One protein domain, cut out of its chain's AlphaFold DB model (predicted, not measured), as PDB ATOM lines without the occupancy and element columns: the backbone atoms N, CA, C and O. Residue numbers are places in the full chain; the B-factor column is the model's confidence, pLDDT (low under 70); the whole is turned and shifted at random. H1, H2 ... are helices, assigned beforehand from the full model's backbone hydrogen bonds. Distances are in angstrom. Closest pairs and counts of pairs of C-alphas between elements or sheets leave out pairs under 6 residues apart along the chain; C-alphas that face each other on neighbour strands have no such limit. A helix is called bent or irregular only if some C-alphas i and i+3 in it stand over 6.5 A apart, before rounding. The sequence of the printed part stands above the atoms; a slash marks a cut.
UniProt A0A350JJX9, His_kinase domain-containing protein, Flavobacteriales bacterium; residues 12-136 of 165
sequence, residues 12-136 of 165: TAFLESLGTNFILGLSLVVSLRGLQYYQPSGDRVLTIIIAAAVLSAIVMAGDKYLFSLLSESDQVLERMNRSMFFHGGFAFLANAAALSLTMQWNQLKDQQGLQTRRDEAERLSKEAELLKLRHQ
ATOM      1  N   THR A  12     343.175 205.848 253.662       72.25
ATOM      2  CA  THR A  12     344.375 206.478 253.093       72.25
ATOM      3  C   THR A  12     344.245 206.626 251.585       72.25
ATOM      4  O   THR A  12     344.440 207.724 251.069       72.25
ATOM      5  N   ALA A  13     343.771 205.587 250.886       74.56
ATOM      6  CA  ALA A  13     343.489 205.658 249.448       74.56
ATOM      7  C   ALA A  13     342.479 206.766 249.102       74.56
ATOM      8  O   ALA A  13     342.621 207.475 248.102       74.56
ATOM      9  N   PHE A  14     341.435 206.916 249.923       80.81
ATOM     10  CA  PHE A  14     340.421 207.945 249.716       80.81
ATOM     11  C   PHE A  14     340.979 209.355 249.952       80.81
ATOM     12  O   PHE A  14     340.734 210.255 249.146       80.81
ATOM     13  N   LEU A  15     341.762 209.540 251.017       81.31
ATOM     14  CA  LEU A  15     342.381 210.822 251.353       81.31
ATOM     15  C   LEU A  15     343.417 211.258 250.302       81.31
ATOM     16  O   LEU A  15     343.439 212.423 249.907       81.31
ATOM     17  N   GLU A  16     344.213 210.317 249.791       77.44
ATOM     18  CA  GLU A  16     345.162 210.543 248.694       77.44
ATOM     19  C   GLU A  16     344.449 210.971 247.402       77.44
ATOM     20  O   GLU A  16     344.830 211.957 246.765       77.44
ATOM     21  N   SER A  17     343.372 210.275 247.024       81.94
ATOM     22  CA  SER A  17     342.577 210.627 245.839       81.94
ATOM     23  C   SER A  17     341.943 212.016 245.964       81.94
ATOM     24  O   SER A  17     341.963 212.805 245.019       81.94
ATOM     25  N   LEU A  18     341.414 212.359 247.141       88.38
ATOM     26  CA  LEU A  18     340.863 213.691 247.383       88.38
ATOM     27  C   LEU A  18     341.927 214.783 247.258       88.38
ATOM     28  O   LEU A  18     341.683 215.791 246.598       88.38
ATOM     29  N   GLY A  19     343.099 214.586 247.862       86.12
ATOM     30  CA  GLY A  19     344.157 215.589 247.833       86.12
ATOM     31  C   GLY A  19     344.743 215.803 246.436       86.12
ATOM     32  O   GLY A  19     344.881 216.948 246.015       86.12
ATOM     33  N   THR A  20     344.991 214.732 245.678       82.81
ATOM     34  CA  THR A  20     345.487 214.824 244.287       82.81
ATOM     35  C   THR A  20     344.494 215.551 243.371       82.81
ATOM     36  O   THR A  20     344.850 216.503 242.673       82.81
ATOM     37  N   ASN A  21     343.203 215.202 243.439       88.38
ATOM     38  CA  ASN A  21     342.162 215.904 242.679       88.38
ATOM     39  C   ASN A  21     342.014 217.373 243.101       88.38
ATOM     40  O   ASN A  21     341.755 218.236 242.261       88.38
ATOM     41  N   PHE A  22     342.190 217.674 244.387       92.31
ATOM     42  CA  PHE A  22     342.136 219.042 244.889       92.31
ATOM     43  C   PHE A  22     343.295 219.893 244.352       92.31
ATOM     44  O   PHE A  22     343.067 221.010 243.885       92.31
ATOM     45  N   ILE A  23     344.519 219.356 244.346       90.31
ATOM     46  CA  ILE A  23     345.710 220.028 243.804       90.31
ATOM     47  C   ILE A  23     345.537 220.304 242.304       90.31
ATOM     48  O   ILE A  23     345.762 221.434 241.857       90.31
ATOM     49  N   LEU A  24     345.067 219.318 241.533       90.38
ATOM     50  CA  LEU A  24     344.771 219.505 240.110       90.38
ATOM     51  C   LEU A  24     343.662 220.547 239.887       90.38
ATOM     52  O   LEU A  24     343.778 221.418 239.025       90.38
ATOM     53  N   GLY A  25     342.595 220.506 240.689       92.44
ATOM     54  CA  GLY A  25     341.516 221.491 240.631       92.44
ATOM     55  C   GLY A  25     342.015 222.918 240.874       92.44
ATOM     56  O   GLY A  25     341.658 223.836 240.132       92.44
ATOM     57  N   LEU A  26     342.899 223.111 241.857       92.81
ATOM     58  CA  LEU A  26     343.535 224.402 242.114       92.81
ATOM     59  C   LEU A  26     344.395 224.867 240.934       92.81
ATOM     60  O   LEU A  26     344.304 226.035 240.551       92.81
ATOM     61  N   SER A  27     345.181 223.977 240.316       90.81
ATOM     62  CA  SER A  27     346.002 224.338 239.150       90.81
ATOM     63  C   SER A  27     345.142 224.787 237.964       90.81
ATOM     64  O   SER A  27     345.481 225.750 237.272       90.81
ATOM     65  N   LEU A  28     343.989 224.143 237.759       91.38
ATOM     66  CA  LEU A  28     343.033 224.527 236.723       91.38
ATOM     67  C   LEU A  28     342.386 225.880 237.025       91.38
ATOM     68  O   LEU A  28     342.280 226.714 236.130       91.38
ATOM     69  N   VAL A  29     342.012 226.155 238.277       92.38
ATOM     70  CA  VAL A  29     341.501 227.480 238.667       92.38
ATOM     71  C   VAL A  29     342.551 228.564 238.429       92.38
ATOM     72  O   VAL A  29     342.216 229.632 237.910       92.38
ATOM     73  N   VAL A  30     343.817 228.294 238.756       90.00
ATOM     74  CA  VAL A  30     344.932 229.203 238.459       90.00
ATOM     75  C   VAL A  30     345.071 229.414 236.953       90.00
ATOM     76  O   VAL A  30     345.179 230.558 236.528       90.00
ATOM     77  N   SER A  31     344.987 228.361 236.140       87.44
ATOM     78  CA  SER A  31     345.028 228.476 234.675       87.44
ATOM     79  C   SER A  31     343.893 229.349 234.127       87.44
ATOM     80  O   SER A  31     344.126 230.250 233.321       87.44
ATOM     81  N   LEU A  32     342.667 229.129 234.612       86.50
ATOM     82  CA  LEU A  32     341.472 229.850 234.169       86.50
ATOM     83  C   LEU A  32     341.457 231.320 234.618       86.50
ATOM     84  O   LEU A  32     340.897 232.170 233.924       86.50
ATOM     85  N   ARG A  33     342.051 231.639 235.778       83.81
ATOM     86  CA  ARG A  33     342.100 233.010 236.321       83.81
ATOM     87  C   ARG A  33     343.354 233.781 235.915       83.81
ATOM     88  O   ARG A  33     343.263 234.973 235.636       83.81
ATOM     89  N   GLY A  34     344.512 233.128 235.873       71.06
ATOM     90  CA  GLY A  34     345.823 233.756 235.675       71.06
ATOM     91  C   GLY A  34     345.959 234.467 234.329       71.06
ATOM     92  O   GLY A  34     346.606 235.506 234.233       71.06
ATOM     93  N   LEU A  35     345.265 233.977 233.300       63.06
ATOM     94  CA  LEU A  35     345.273 234.597 231.977       63.06
ATOM     95  C   LEU A  35     344.274 235.748 231.811       63.06
ATOM     96  O   LEU A  35     344.285 236.385 230.764       63.06
ATOM     97  N   GLN A  36     343.456 236.095 232.814       61.16
ATOM     98  CA  GLN A  36     342.685 237.349 232.751       61.16
ATOM     99  C   GLN A  36     343.598 238.589 232.720       61.16
ATOM    100  O   GLN A  36     343.163 239.643 232.267       61.16
ATOM    101  N   TYR A  37     344.855 238.456 233.166       61.34
ATOM    102  CA  TYR A  37     345.821 239.555 233.265       61.34
ATOM    103  C   TYR A  37     347.051 239.423 232.355       61.34
ATOM    104  O   TYR A  37     347.756 240.412 232.162       61.34
ATOM    105  N   TYR A  38     347.326 238.244 231.781       63.72
ATOM    106  CA  TYR A  38     348.537 238.018 230.988       63.72
ATOM    107  C   TYR A  38     348.217 237.808 229.504       63.72
ATOM    108  O   TYR A  38     347.730 236.753 229.098       63.72
ATOM    109  N   GLN A  39     348.517 238.817 228.684       64.88
ATOM    110  CA  GLN A  39     348.506 238.722 227.224       64.88
ATOM    111  C   GLN A  39     349.958 238.628 226.728       64.88
ATOM    112  O   GLN A  39     350.636 239.655 226.655       64.88
ATOM    113  N   PRO A  40     350.477 237.425 226.415       64.19
ATOM    114  CA  PRO A  40     351.848 237.296 225.941       64.19
ATOM    115  C   PRO A  40     352.009 238.003 224.591       64.19
ATOM    116  O   PRO A  40     351.284 237.725 223.633       64.19
ATOM    117  N   SER A  41     352.978 238.915 224.525       62.50
ATOM    118  CA  SER A  41     353.345 239.680 223.326       62.50
ATOM    119  C   SER A  41     354.206 238.889 222.331       62.50
ATOM    120  O   SER A  41     354.377 239.332 221.198       62.50
ATOM    121  N   GLY A  42     354.738 237.729 222.743       75.12
ATOM    122  CA  GLY A  42     355.599 236.843 221.946       75.12
ATOM    123  C   GLY A  42     354.908 235.559 221.468       75.12
ATOM    124  O   GLY A  42     353.708 235.547 221.194       75.12
ATOM    125  N   ASP A  43     355.672 234.462 221.372       81.31
ATOM    126  CA  ASP A  43     355.147 233.153 220.961       81.31
ATOM    127  C   ASP A  43     354.170 232.589 222.009       81.31
ATOM    128  O   ASP A  43     354.526 232.131 223.103       81.31
ATOM    129  N   ARG A  44     352.891 232.669 221.646       82.25
ATOM    130  CA  ARG A  44     351.744 232.289 222.467       82.25
ATOM    131  C   ARG A  44     351.745 230.798 222.786       82.25
ATOM    132  O   ARG A  44     351.443 230.423 223.916       82.25
ATOM    133  N   VAL A  45     352.102 229.960 221.813       85.69
ATOM    134  CA  VAL A  45     352.081 228.500 221.971       85.69
ATOM    135  C   VAL A  45     353.191 228.073 222.918       85.69
ATOM    136  O   VAL A  45     352.937 227.322 223.858       85.69
ATOM    137  N   LEU A  46     354.393 228.623 222.739       88.12
ATOM    138  CA  LEU A  46     355.515 228.354 223.633       88.12
ATOM    139  C   LEU A  46     355.199 228.774 225.077       88.12
ATOM    140  O   LEU A  46     355.477 228.029 226.013       88.12
ATOM    141  N   THR A  47     354.558 229.932 225.257       86.25
ATOM    142  CA  THR A  47     354.145 230.416 226.582       86.25
ATOM    143  C   THR A  47     353.153 229.458 227.248       86.25
ATOM    144  O   THR A  47     353.314 229.141 228.425       86.25
ATOM    145  N   ILE A  48     352.154 228.960 226.507       88.88
ATOM    146  CA  ILE A  48     351.186 227.976 227.017       88.88
ATOM    147  C   ILE A  48     351.890 226.676 227.404       88.88
ATOM    148  O   ILE A  48     351.633 226.154 228.485       88.88
ATOM    149  N   ILE A  49     352.789 226.169 226.556       91.06
ATOM    150  CA  ILE A  49     353.521 224.924 226.818       91.06
ATOM    151  C   ILE A  49     354.370 225.058 228.085       91.06
ATOM    152  O   ILE A  49     354.311 224.185 228.949       91.06
ATOM    153  N   ILE A  50     355.115 226.157 228.232       91.62
ATOM    154  CA  ILE A  50     355.946 226.404 229.418       91.62
ATOM    155  C   ILE A  50     355.069 226.536 230.666       91.62
ATOM    156  O   ILE A  50     355.346 225.890 231.674       91.62
ATOM    157  N   ALA A  51     353.993 227.324 230.610       90.69
ATOM    158  CA  ALA A  51     353.095 227.507 231.747       90.69
ATOM    159  C   ALA A  51     352.414 226.193 232.164       90.69
ATOM    160  O   ALA A  51     352.378 225.869 233.350       90.69
ATOM    161  N   ALA A  52     351.934 225.403 231.200       92.38
ATOM    162  CA  ALA A  52     351.348 224.091 231.453       92.38
ATOM    163  C   ALA A  52     352.373 223.114 232.043       92.38
ATOM    164  O   ALA A  52     352.046 222.385 232.977       92.38
ATOM    165  N   ALA A  53     353.617 223.124 231.553       93.12
ATOM    166  CA  ALA A  53     354.696 222.297 232.087       93.12
ATOM    167  C   ALA A  53     355.040 222.674 233.534       93.12
ATOM    168  O   ALA A  53     355.153 221.792 234.383       93.12
ATOM    169  N   VAL A  54     355.142 223.971 233.839       93.44
ATOM    170  CA  VAL A  54     355.408 224.467 235.198       93.44
ATOM    171  C   VAL A  54     354.271 224.098 236.148       93.44
ATOM    172  O   VAL A  54     354.525 223.547 237.216       93.44
ATOM    173  N   LEU A  55     353.016 224.341 235.762       92.06
ATOM    174  CA  LEU A  55     351.856 223.982 236.582       92.06
ATOM    175  C   LEU A  55     351.765 222.472 236.799       92.06
ATOM    176  O   LEU A  55     351.547 222.031 237.923       92.06
ATOM    177  N   SER A  56     352.002 221.676 235.757       92.06
ATOM    178  CA  SER A  56     352.038 220.220 235.872       92.06
ATOM    179  C   SER A  56     353.153 219.747 236.804       92.06
ATOM    180  O   SER A  56     352.931 218.842 237.600       92.06
ATOM    181  N   ALA A  57     354.337 220.362 236.753       91.50
ATOM    182  CA  ALA A  57     355.432 220.040 237.663       91.50
ATOM    183  C   ALA A  57     355.082 220.377 239.122       91.50
ATOM    184  O   ALA A  57     355.418 219.609 240.022       91.50
ATOM    185  N   ILE A  58     354.365 221.483 239.357       91.50
ATOM    186  CA  ILE A  58     353.862 221.858 240.687       91.50
ATOM    187  C   ILE A  58     352.842 220.832 241.189       91.50
ATOM    188  O   ILE A  58     352.952 220.397 242.333       91.50
ATOM    189  N   VAL A  59     351.892 220.416 240.344       90.19
ATOM    190  CA  VAL A  59     350.913 219.369 240.687       90.19
ATOM    191  C   VAL A  59     351.639 218.077 241.060       90.19
ATOM    192  O   VAL A  59     351.453 217.575 242.160       90.19
ATOM    193  N   MET A  60     352.572 217.616 240.221       88.75
ATOM    194  CA  MET A  60     353.351 216.400 240.483       88.75
ATOM    195  C   MET A  60     354.185 216.481 241.770       88.75
ATOM    196  O   MET A  60     354.308 215.493 242.493       88.75
ATOM    197  N   ALA A  61     354.782 217.640 242.063       88.56
ATOM    198  CA  ALA A  61     355.528 217.850 243.300       88.56
ATOM    199  C   ALA A  61     354.602 217.837 244.527       88.56
ATOM    200  O   ALA A  61     354.953 217.242 245.546       88.56
ATOM    201  N   GLY A  62     353.420 218.449 244.411       86.75
ATOM    202  CA  GLY A  62     352.382 218.430 245.438       86.75
ATOM    203  C   GLY A  62     351.867 217.020 245.710       86.75
ATOM    204  O   GLY A  62     351.819 216.605 246.865       86.75
ATOM    205  N   ASP A  63     351.580 216.256 244.657       84.38
ATOM    206  CA  ASP A  63     351.147 214.862 244.762       84.38
ATOM    207  C   ASP A  63     352.220 214.003 245.437       84.38
ATOM    208  O   ASP A  63     351.919 213.244 246.355       84.38
ATOM    209  N   LYS A  64     353.494 214.169 245.048       83.50
ATOM    210  CA  LYS A  64     354.628 213.476 245.680       83.50
ATOM    211  C   LYS A  64     354.731 213.798 247.168       83.50
ATOM    212  O   LYS A  64     354.965 212.903 247.977       83.50
ATOM    213  N   TYR A  65     354.588 215.073 247.517       84.88
ATOM    214  CA  TYR A  65     354.670 215.538 248.896       84.88
ATOM    215  C   TYR A  65     353.522 214.978 249.743       84.88
ATOM    216  O   TYR A  65     353.765 214.412 250.807       84.88
ATOM    217  N   LEU A  66     352.287 215.056 249.239       82.44
ATOM    218  CA  LEU A  66     351.112 214.503 249.907       82.44
ATOM    219  C   LEU A  66     351.250 212.989 250.117       82.44
ATOM    220  O   LEU A  66     351.007 212.495 251.215       82.44
ATOM    221  N   PHE A  67     351.701 212.270 249.089       77.44
ATOM    222  CA  PHE A  67     351.897 210.823 249.144       77.44
ATOM    223  C   PHE A  67     352.983 210.424 250.156       77.44
ATOM    224  O   PHE A  67     352.811 209.459 250.895       77.44
ATOM    225  N   SER A  68     354.062 211.209 250.264       77.94
ATOM    226  CA  SER A  68     355.116 210.982 251.268       77.94
ATOM    227  C   SER A  68     354.669 211.213 252.714       77.94
ATOM    228  O   SER A  68     355.276 210.668 253.628       77.94
ATOM    229  N   LEU A  69     353.622 212.015 252.931       78.00
ATOM    230  CA  LEU A  69     353.096 212.312 254.264       78.00
ATOM    231  C   LEU A  69     352.101 211.245 254.747       78.00
ATOM    232  O   LEU A  69     351.918 211.077 255.949       78.00
ATOM    233  N   LEU A  70     351.433 210.561 253.813       73.75
ATOM    234  CA  LEU A  70     350.339 209.628 254.097       73.75
ATOM    235  C   LEU A  70     350.768 208.154 254.131       73.75
ATOM    236  O   LEU A  70     350.048 207.344 254.714       73.75
ATOM    237  N   SER A  71     351.913 207.800 253.541       69.06
ATOM    238  CA  SER A  71     352.327 206.403 253.367       69.06
ATOM    239  C   SER A  71     353.790 206.154 253.787       69.06
ATOM    240  O   SER A  71     354.711 206.682 253.172       69.06
ATOM    241  N   GLU A  72     354.008 205.303 254.805       65.94
ATOM    242  CA  GLU A  72     355.336 204.970 255.380       65.94
ATOM    243  C   GLU A  72     356.057 203.755 254.736       65.94
ATOM    244  O   GLU A  72     357.168 203.423 255.144       65.94
ATOM    245  N   SER A  73     355.467 203.042 253.764       58.50
ATOM    246  CA  SER A  73     355.992 201.730 253.323       58.50
ATOM    247  C   SER A  73     356.937 201.775 252.110       58.50
ATOM    248  O   SER A  73     356.726 202.522 251.167       58.50
ATOM    249  N   ASP A  74     357.953 200.908 252.045       58.31
ATOM    250  CA  ASP A  74     358.922 200.870 250.926       58.31
ATOM    251  C   ASP A  74     358.310 200.489 249.552       58.31
ATOM    252  O   ASP A  74     358.883 200.780 248.501       58.31
ATOM    253  N   GLN A  75     357.103 199.903 249.520       58.59
ATOM    254  CA  GLN A  75     356.358 199.614 248.278       58.59
ATOM    255  C   GLN A  75     355.721 200.870 247.639       58.59
ATOM    256  O   GLN A  75     355.214 200.827 246.514       58.59
ATOM    257  N   VAL A  76     355.772 202.005 248.341       58.62
ATOM    258  CA  VAL A  76     355.266 203.323 247.928       58.62
ATOM    259  C   VAL A  76     356.033 203.848 246.717       58.62
ATOM    260  O   VAL A  76     355.418 204.346 245.776       58.62
ATOM    261  N   LEU A  77     357.358 203.682 246.673       59.66
ATOM    262  CA  LEU A  77     358.206 204.331 245.669       59.66
ATOM    263  C   LEU A  77     357.985 203.787 244.243       59.66
ATOM    264  O   LEU A  77     357.915 204.563 243.287       59.66
ATOM    265  N   GLU A  78     357.797 202.470 244.087       64.00
ATOM    266  CA  GLU A  78     357.503 201.855 242.781       64.00
ATOM    267  C   GLU A  78     356.095 202.191 242.275       64.00
ATOM    268  O   GLU A  78     355.895 202.462 241.085       64.00
ATOM    269  N   ARG A  79     355.102 202.202 243.174       61.47
ATOM    270  CA  ARG A  79     353.719 202.549 242.821       61.47
ATOM    271  C   ARG A  79     353.607 204.027 242.437       61.47
ATOM    272  O   ARG A  79     352.909 204.352 241.475       61.47
ATOM    273  N   MET A  80     354.362 204.885 243.121       63.56
ATOM    274  CA  MET A  80     354.465 206.315 242.846       63.56
ATOM    275  C   MET A  80     355.058 206.578 241.456       63.56
ATOM    276  O   MET A  80     354.462 207.306 240.667       63.56
ATOM    277  N   ASN A  81     356.165 205.919 241.097       66.31
ATOM    278  CA  ASN A  81     356.858 206.187 239.831       66.31
ATOM    279  C   ASN A  81     356.022 205.795 238.594       66.31
ATOM    280  O   ASN A  81     356.007 206.502 237.587       66.31
ATOM    281  N   ARG A  82     355.256 204.697 238.682       66.25
ATOM    282  CA  ARG A  82     354.361 204.246 237.600       66.25
ATOM    283  C   ARG A  82     353.110 205.119 237.456       66.25
ATOM    284  O   ARG A  82     352.646 205.334 236.339       66.25
ATOM    285  N   SER A  83     352.571 205.630 238.563       68.56
ATOM    286  CA  SER A  83     351.395 206.514 238.558       68.56
ATOM    287  C   SER A  83     351.738 207.940 238.095       68.56
ATOM    288  O   SER A  83     350.967 208.568 237.369       68.56
ATOM    289  N   MET A  84     352.940 208.424 238.435       68.31
ATOM    290  CA  MET A  84     353.412 209.780 238.127       68.31
ATOM    291  C   MET A  84     353.442 210.110 236.635       68.31
ATOM    292  O   MET A  84     353.151 211.244 236.266       68.31
ATOM    293  N   PHE A  85     353.762 209.142 235.772       72.69
ATOM    294  CA  PHE A  85     353.807 209.391 234.330       72.69
ATOM    295  C   PHE A  85     352.417 209.710 233.763       72.69
ATOM    296  O   PHE A  85     352.242 210.697 233.049       72.69
ATOM    297  N   PHE A  86     351.409 208.910 234.123       78.75
ATOM    298  CA  PHE A  86     350.037 209.117 233.657       78.75
ATOM    299  C   PHE A  86     349.399 210.350 234.294       78.75
ATOM    300  O   PHE A  86     348.747 211.125 233.596       78.75
ATOM    301  N   HIS A  87     349.626 210.565 235.593       79.50
ATOM    302  CA  HIS A  87     349.079 211.721 236.299       79.50
ATOM    303  C   HIS A  87     349.695 213.033 235.797       79.50
ATOM    304  O   HIS A  87     348.971 213.980 235.503       79.50
ATOM    305  N   GLY A  88     351.017 213.067 235.601       85.31
ATOM    306  CA  GLY A  88     351.719 214.220 235.043       85.31
ATOM    307  C   GLY A  88     351.302 214.523 233.605       85.31
ATOM    308  O   GLY A  88     351.004 215.667 233.278       85.31
ATOM    309  N   GLY A  89     351.194 213.500 232.750       87.81
ATOM    310  CA  GLY A  89     350.702 213.676 231.382       87.81
ATOM    311  C   GLY A  89     349.274 214.231 231.342       87.81
ATOM    312  O   GLY A  89     348.992 215.168 230.596       87.81
ATOM    313  N   PHE A  90     348.385 213.705 232.186       90.12
ATOM    314  CA  PHE A  90     347.013 214.197 232.298       90.12
ATOM    315  C   PHE A  90     346.958 215.640 232.816       90.12
ATOM    316  O   PHE A  90     346.291 216.477 232.208       90.12
ATOM    317  N   ALA A  91     347.696 215.957 233.884       90.69
ATOM    318  CA  ALA A  91     347.769 217.304 234.443       90.69
ATOM    319  C   ALA A  91     348.313 218.311 233.422       90.69
ATOM    320  O   ALA A  91     347.759 219.403 233.275       90.69
ATOM    321  N   PHE A  92     349.348 217.943 232.666       93.44
ATOM    322  CA  PHE A  92     349.891 218.770 231.595       93.44
ATOM    323  C   PHE A  92     348.845 219.060 230.516       93.44
ATOM    324  O   PHE A  92     348.605 220.224 230.198       93.44
ATOM    325  N   LEU A  93     348.184 218.023 229.988       94.50
ATOM    326  CA  LEU A  93     347.165 218.182 228.949       94.50
ATOM    327  C   LEU A  93     345.971 219.008 229.444       94.50
ATOM    328  O   LEU A  93     345.494 219.880 228.720       94.50
ATOM    329  N   ALA A  94     345.521 218.782 230.680       93.75
ATOM    330  CA  ALA A  94     344.412 219.516 231.276       93.75
ATOM    331  C   ALA A  94     344.741 221.009 231.449       93.75
ATOM    332  O   ALA A  94     343.950 221.863 231.045       93.75
ATOM    333  N   ASN A  95     345.926 221.340 231.979       92.75
ATOM    334  CA  ASN A  95     346.361 222.733 232.116       92.75
ATOM    335  C   ASN A  95     346.599 223.386 230.743       92.75
ATOM    336  O   ASN A  95     346.160 224.514 230.525       92.75
ATOM    337  N   ALA A  96     347.211 222.683 229.784       93.06
ATOM    338  CA  ALA A  96     347.412 223.196 228.426       93.06
ATOM    339  C   ALA A  96     346.080 223.501 227.721       93.06
ATOM    340  O   ALA A  96     345.929 224.562 227.106       93.06
ATOM    341  N   ALA A  97     345.093 222.608 227.847       93.69
ATOM    342  CA  ALA A  97     343.753 222.813 227.310       93.69
ATOM    343  C   ALA A  97     343.053 224.004 227.982       93.69
ATOM    344  O   ALA A  97     342.530 224.873 227.284       93.69
ATOM    345  N   ALA A  98     343.093 224.090 229.317       92.69
ATOM    346  CA  ALA A  98     342.497 225.196 230.064       92.69
ATOM    347  C   ALA A  98     343.097 226.551 229.658       92.69
ATOM    348  O   ALA A  98     342.359 227.471 229.309       92.69
ATOM    349  N   LEU A  99     344.430 226.654 229.611       91.38
ATOM    350  CA  LEU A  99     345.133 227.868 229.190       91.38
ATOM    351  C   LEU A  99     344.785 228.256 227.744       91.38
ATOM    352  O   LEU A  99     344.533 229.428 227.455       91.38
ATOM    353  N   SER A 100     344.708 227.276 226.839       89.62
ATOM    354  CA  SER A 100     344.344 227.507 225.434       89.62
ATOM    355  C   SER A 100     342.909 228.019 225.279       89.62
ATOM    356  O   SER A 100     342.655 228.923 224.479       89.62
ATOM    357  N   LEU A 101     341.963 227.470 226.045       90.69
ATOM    358  CA  LEU A 101     340.569 227.915 226.047       90.69
ATOM    359  C   LEU A 101     340.440 229.340 226.591       90.69
ATOM    360  O   LEU A 101     339.801 230.178 225.955       90.69
ATOM    361  N   THR A 102     341.090 229.647 227.717       88.88
ATOM    362  CA  THR A 102     341.076 231.003 228.284       88.88
ATOM    363  C   THR A 102     341.695 232.018 227.326       88.88
ATOM    364  O   THR A 102     341.174 233.122 227.171       88.88
ATOM    365  N   MET A 103     342.766 231.646 226.624       87.19
ATOM    366  CA  MET A 103     343.384 232.527 225.641       87.19
ATOM    367  C   MET A 103     342.454 232.832 224.459       87.19
ATOM    368  O   MET A 103     342.338 233.992 224.065       87.19
ATOM    369  N   GLN A 104     341.782 231.821 223.901       88.56
ATOM    370  CA  GLN A 104     340.804 232.026 222.826       88.56
ATOM    371  C   GLN A 104     339.633 232.891 223.294       88.56
ATOM    372  O   GLN A 104     339.229 233.814 222.590       88.56
ATOM    373  N   TRP A 105     339.138 232.651 224.511       89.00
ATOM    374  CA  TRP A 105     338.079 233.453 225.117       89.00
ATOM    375  C   TRP A 105     338.458 234.936 225.230       89.00
ATOM    376  O   TRP A 105     337.677 235.813 224.861       89.00
ATOM    377  N   ASN A 106     339.678 235.226 225.683       86.94
ATOM    378  CA  ASN A 106     340.175 236.597 225.770       86.94
ATOM    379  C   ASN A 106     340.305 237.253 224.388       86.94
ATOM    380  O   ASN A 106     339.923 238.407 224.230       86.94
ATOM    381  N   GLN A 107     340.768 236.517 223.374       86.50
ATOM    382  CA  GLN A 107     340.845 237.035 222.002       86.50
ATOM    383  C   GLN A 107     339.463 237.376 221.440       86.50
ATOM    384  O   GLN A 107     339.296 238.429 220.830       86.50
ATOM    385  N   LEU A 108     338.465 236.519 221.672       89.88
ATOM    386  CA  LEU A 108     337.074 236.776 221.293       89.88
ATOM    387  C   LEU A 108     336.541 238.047 221.965       89.88
ATOM    388  O   LEU A 108     335.932 238.889 221.306       89.88
ATOM    389  N   LYS A 109     336.818 238.221 223.260       89.81
ATOM    390  CA  LYS A 109     336.426 239.418 224.014       89.81
ATOM    391  C   LYS A 109     337.083 240.689 223.461       89.81
ATOM    392  O   LYS A 109     336.406 241.702 223.286       89.81
ATOM    393  N   ASP A 110     338.374 240.632 223.145       88.88
ATOM    394  CA  ASP A 110     339.107 241.764 222.570       88.88
ATOM    395  C   ASP A 110     338.601 242.113 221.165       88.88
ATOM    396  O   ASP A 110     338.418 243.288 220.840       88.88
ATOM    397  N   GLN A 111     338.312 241.101 220.340       91.62
ATOM    398  CA  GLN A 111     337.730 241.288 219.009       91.62
ATOM    399  C   GLN A 111     336.362 241.964 219.076       91.62
ATOM    400  O   GLN A 111     336.111 242.891 218.309       91.62
ATOM    401  N   GLN A 112     335.503 241.557 220.015       93.56
ATOM    402  CA  GLN A 112     334.214 242.214 220.234       93.56
ATOM    403  C   GLN A 112     334.397 243.687 220.619       93.56
ATOM    404  O   GLN A 112     333.758 244.555 220.029       93.56
ATOM    405  N   GLY A 113     335.320 243.990 221.537       93.56
ATOM    406  CA  GLY A 113     335.615 245.371 221.930       93.56
ATOM    407  C   GLY A 113     336.145 246.231 220.777       93.56
ATOM    408  O   GLY A 113     335.756 247.392 220.635       93.56
ATOM    409  N   LEU A 114     337.004 245.668 219.921       94.75
ATOM    410  CA  LEU A 114     337.491 246.342 218.716       94.75
ATOM    411  C   LEU A 114     336.379 246.564 217.691       94.75
ATOM    412  O   LEU A 114     336.328 247.639 217.093       94.75
ATOM    413  N   GLN A 115     335.489 245.587 217.503       96.00
ATOM    414  CA  GLN A 115     334.356 245.709 216.592       96.00
ATOM    415  C   GLN A 115     333.417 246.831 217.039       96.00
ATOM    416  O   GLN A 115     333.129 247.720 216.247       96.00
ATOM    417  N   THR A 116     333.044 246.879 218.322       96.50
ATOM    418  CA  THR A 116     332.198 247.958 218.855       96.50
ATOM    419  C   THR A 116     332.815 249.339 218.629       96.50
ATOM    420  O   THR A 116     332.126 250.260 218.199       96.50
ATOM    421  N   ARG A 117     334.127 249.488 218.858       96.00
ATOM    422  CA  ARG A 117     334.834 250.756 218.604       96.00
ATOM    423  C   ARG A 117     334.854 251.132 217.122       96.00
ATOM    424  O   ARG A 117     334.779 252.313 216.794       96.00
ATOM    425  N   ARG A 118     334.977 250.147 216.225       96.81
ATOM    426  CA  ARG A 118     334.914 250.368 214.772       96.81
ATOM    427  C   ARG A 118     333.523 250.813 214.341       96.81
ATOM    428  O   ARG A 118     333.424 251.806 213.630       96.81
ATOM    429  N   ASP A 119     332.485 250.136 214.818       97.19
ATOM    430  CA  ASP A 119     331.092 250.463 214.502       97.19
ATOM    431  C   ASP A 119     330.739 251.881 214.987       97.19
ATOM    432  O   ASP A 119     330.099 252.656 214.273       97.19
ATOM    433  N   GLU A 120     331.210 252.266 216.179       97.25
ATOM    434  CA  GLU A 120     331.031 253.619 216.715       97.25
ATOM    435  C   GLU A 120     331.754 254.677 215.868       97.25
ATOM    436  O   GLU A 120     331.162 255.702 215.520       97.25
ATOM    437  N   ALA A 121     333.007 254.422 215.479       96.88
ATOM    438  CA  ALA A 121     333.764 255.320 214.612       96.88
ATOM    439  C   ALA A 121     333.115 255.470 213.223       96.88
ATOM    440  O   ALA A 121     333.036 256.581 212.693       96.88
ATOM    441  N   GLU A 122     332.606 254.379 212.646       97.31
ATOM    442  CA  GLU A 122     331.896 254.404 211.365       97.31
ATOM    443  C   GLU A 122     330.594 255.209 211.465       97.31
ATOM    444  O   GLU A 122     330.304 256.029 210.588       97.31
ATOM    445  N   ARG A 123     329.834 255.040 212.556       97.50
ATOM    446  CA  ARG A 123     328.625 255.832 212.813       97.50
ATOM    447  C   ARG A 123     328.943 257.325 212.875       97.50
ATOM    448  O   ARG A 123     328.295 258.107 212.183       97.50
ATOM    449  N   LEU A 124     329.959 257.712 213.647       96.75
ATOM    450  CA  LEU A 124     330.385 259.111 213.769       96.75
ATOM    451  C   LEU A 124     330.858 259.690 212.426       96.75
ATOM    452  O   LEU A 124     330.543 260.835 212.102       96.75
ATOM    453  N   SER A 125     331.559 258.899 211.608       96.69
ATOM    454  CA  SER A 125     331.972 259.313 210.262       96.69
ATOM    455  C   SER A 125     330.770 259.580 209.351       96.69
ATOM    456  O   SER A 125     330.735 260.602 208.665       96.69
ATOM    457  N   LYS A 126     329.768 258.691 209.359       96.00
ATOM    458  CA  LYS A 126     328.532 258.863 208.576       96.00
ATOM    459  C   LYS A 126     327.744 260.091 209.027       96.00
ATOM    460  O   LYS A 126     327.249 260.842 208.192       96.00
ATOM    461  N   GLU A 127     327.655 260.331 210.333       96.00
ATOM    462  CA  GLU A 127     327.014 261.536 210.871       96.00
ATOM    463  C   GLU A 127     327.731 262.815 210.418       96.00
ATOM    464  O   GLU A 127     327.078 263.767 209.985       96.00
ATOM    465  N   ALA A 128     329.067 262.833 210.437       93.81
ATOM    466  CA  ALA A 128     329.852 263.965 209.947       93.81
ATOM    467  C   ALA A 128     329.656 264.207 208.439       93.81
ATOM    468  O   ALA A 128     329.531 265.355 208.004       93.81
ATOM    469  N   GLU A 129     329.582 263.141 207.639       94.62
ATOM    470  CA  GLU A 129     329.301 263.227 206.204       94.62
ATOM    471  C   GLU A 129     327.898 263.785 205.931       94.62
ATOM    472  O   GLU A 129     327.748 264.713 205.132       94.62
ATOM    473  N   LEU A 130     326.880 263.306 206.654       93.62
ATOM    474  CA  LEU A 130     325.513 263.824 206.563       93.62
ATOM    475  C   LEU A 130     325.431 265.300 206.962       93.62
ATOM    476  O   LEU A 130     324.779 266.090 206.277       93.62
ATOM    477  N   LEU A 131     326.113 265.701 208.039       91.00
ATOM    478  CA  LEU A 131     326.181 267.102 208.458       91.00
ATOM    479  C   LEU A 131     326.836 267.971 207.383       91.00
ATOM    480  O   LEU A 131     326.304 269.033 207.052       91.00
ATOM    481  N   LYS A 132     327.943 267.513 206.790       89.06
ATOM    482  CA  LYS A 132     328.605 268.199 205.673       89.06
ATOM    483  C   LYS A 132     327.668 268.349 204.475       89.06
ATOM    484  O   LYS A 132     327.565 269.446 203.927       89.06
ATOM    485  N   LEU A 133     326.961 267.285 204.093       86.75
ATOM    486  CA  LEU A 133     326.013 267.312 202.979       86.75
ATOM    487  C   LEU A 133     324.860 268.291 203.255       86.75
ATOM    488  O   LEU A 133     324.513 269.109 202.404       86.75
ATOM    489  N   ARG A 134     324.335 268.298 204.487       83.19
ATOM    490  CA  ARG A 134     323.317 269.262 204.929       83.19
ATOM    491  C   ARG A 134     323.823 270.704 204.876       83.19
ATOM    492  O   ARG A 134     323.069 271.596 204.501       83.19
ATOM    493  N   HIS A 135     325.087 270.946 205.227       81.62
ATOM    494  CA  HIS A 135     325.698 272.273 205.125       81.62
ATOM    495  C   HIS A 135     325.871 272.747 203.675       81.62
ATOM    496  O   HIS A 135     325.743 273.945 203.420       81.62
ATOM    497  N   GLN A 136     326.132 271.841 202.729       78.31
ATOM    498  CA  GLN A 136     326.248 272.182 201.305       78.31
ATOM    499  C   GLN A 136     324.911 272.589 200.674       78.31
ATOM    500  O   GLN A 136     324.900 273.436 199.786       78.31
TER     501      GLN A 136
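AT A GLANCE: This is residues 12 to 136 of the 165 residues of the protein "His_kinase domain-containing protein" of Flavobacteriales bacterium (UniProt A0A350JJX9). You are looking at a three-helix up-and-down bundle with a long arm: H1, H2 and the first part of H3 pack together, and H3 then runs on far past the other two. Residues 108 to 136 of H3 stick out alone and make much of the length, while H1 and H3 meet over only part of their lengths. The printed part has 125 residues with three named helices, in the order H1, H2, H3, and no named strand; its class is all helix. The whole is extended, with a radius of gyration of the C-alphas of 24.4 A, and the C-alphas span 93 by 27 by 17 A.

HOW THE PARTS SIT: Start with H1, residues 12 to 34, H2, residues 44 to 70, and H3, residues 76 to 136, a bundle in which each helix runs against the one before it. H1 and H2 form a helical hairpin and touch at a shallow tilt of 25 degrees, opposite ways; look at Thr 20 and Asp 63, whose C-alphas are the closest at 5.7 A. H2 and H3 form the second helical hairpin and touch through residues 80 to 100 of H3, with the C-alphas of Ser 56 and Phe 92 closest at 5.0 A. They run opposite ways at a tilt of 36 degrees, only just steep. H1 and H3 run the same way at a shallow tilt of 23 degrees and touch through residues 24 to 32 of H1 and 91 to 102 of H3; the closest C-alphas are those of Ser 31 and Leu 99, 5.5 A apart. With 2 of the 3 touching pairs at a shallow tilt, the packing is only just mostly aligned. In H1 and H2 every O i to N i+4 pair is within hydrogen-bond range, and in H3 55 of 57 are.

IN THESE COORDINATES: Find C-alpha 12 at (344.375, 206.478, 253.093); from there H1 runs 32.4 A to C-alpha 34. H2 begins at C-alpha 44, at (351.744, 232.289, 222.467), and covers 38.9 A to C-alpha 70. H3 begins at Val 76 and covers 88.1 A to C-alpha 136 at (326.248, 272.182, 201.305). Near residue 83 it has a kink of 38 degrees; it is neither bent nor irregular, but only just: C-alphas 82 and 85 are 6.1 A apart.

THE WHOLE: The outline is a rod, and the two C-alphas farthest apart, those of Asp 74 and Gln 136, are 92.8 A apart. Leave out residues 108 to 136, which stand free, and the body of 96 residues spans 49 by 20 by 15 A. The link from H1 to H2 is short, that from H2 to H3 tight, and the printed part has no cut. The mean pLDDT of the printed part is 84.2; look for values under 70 at residues 35 to 41 and 71 to 84.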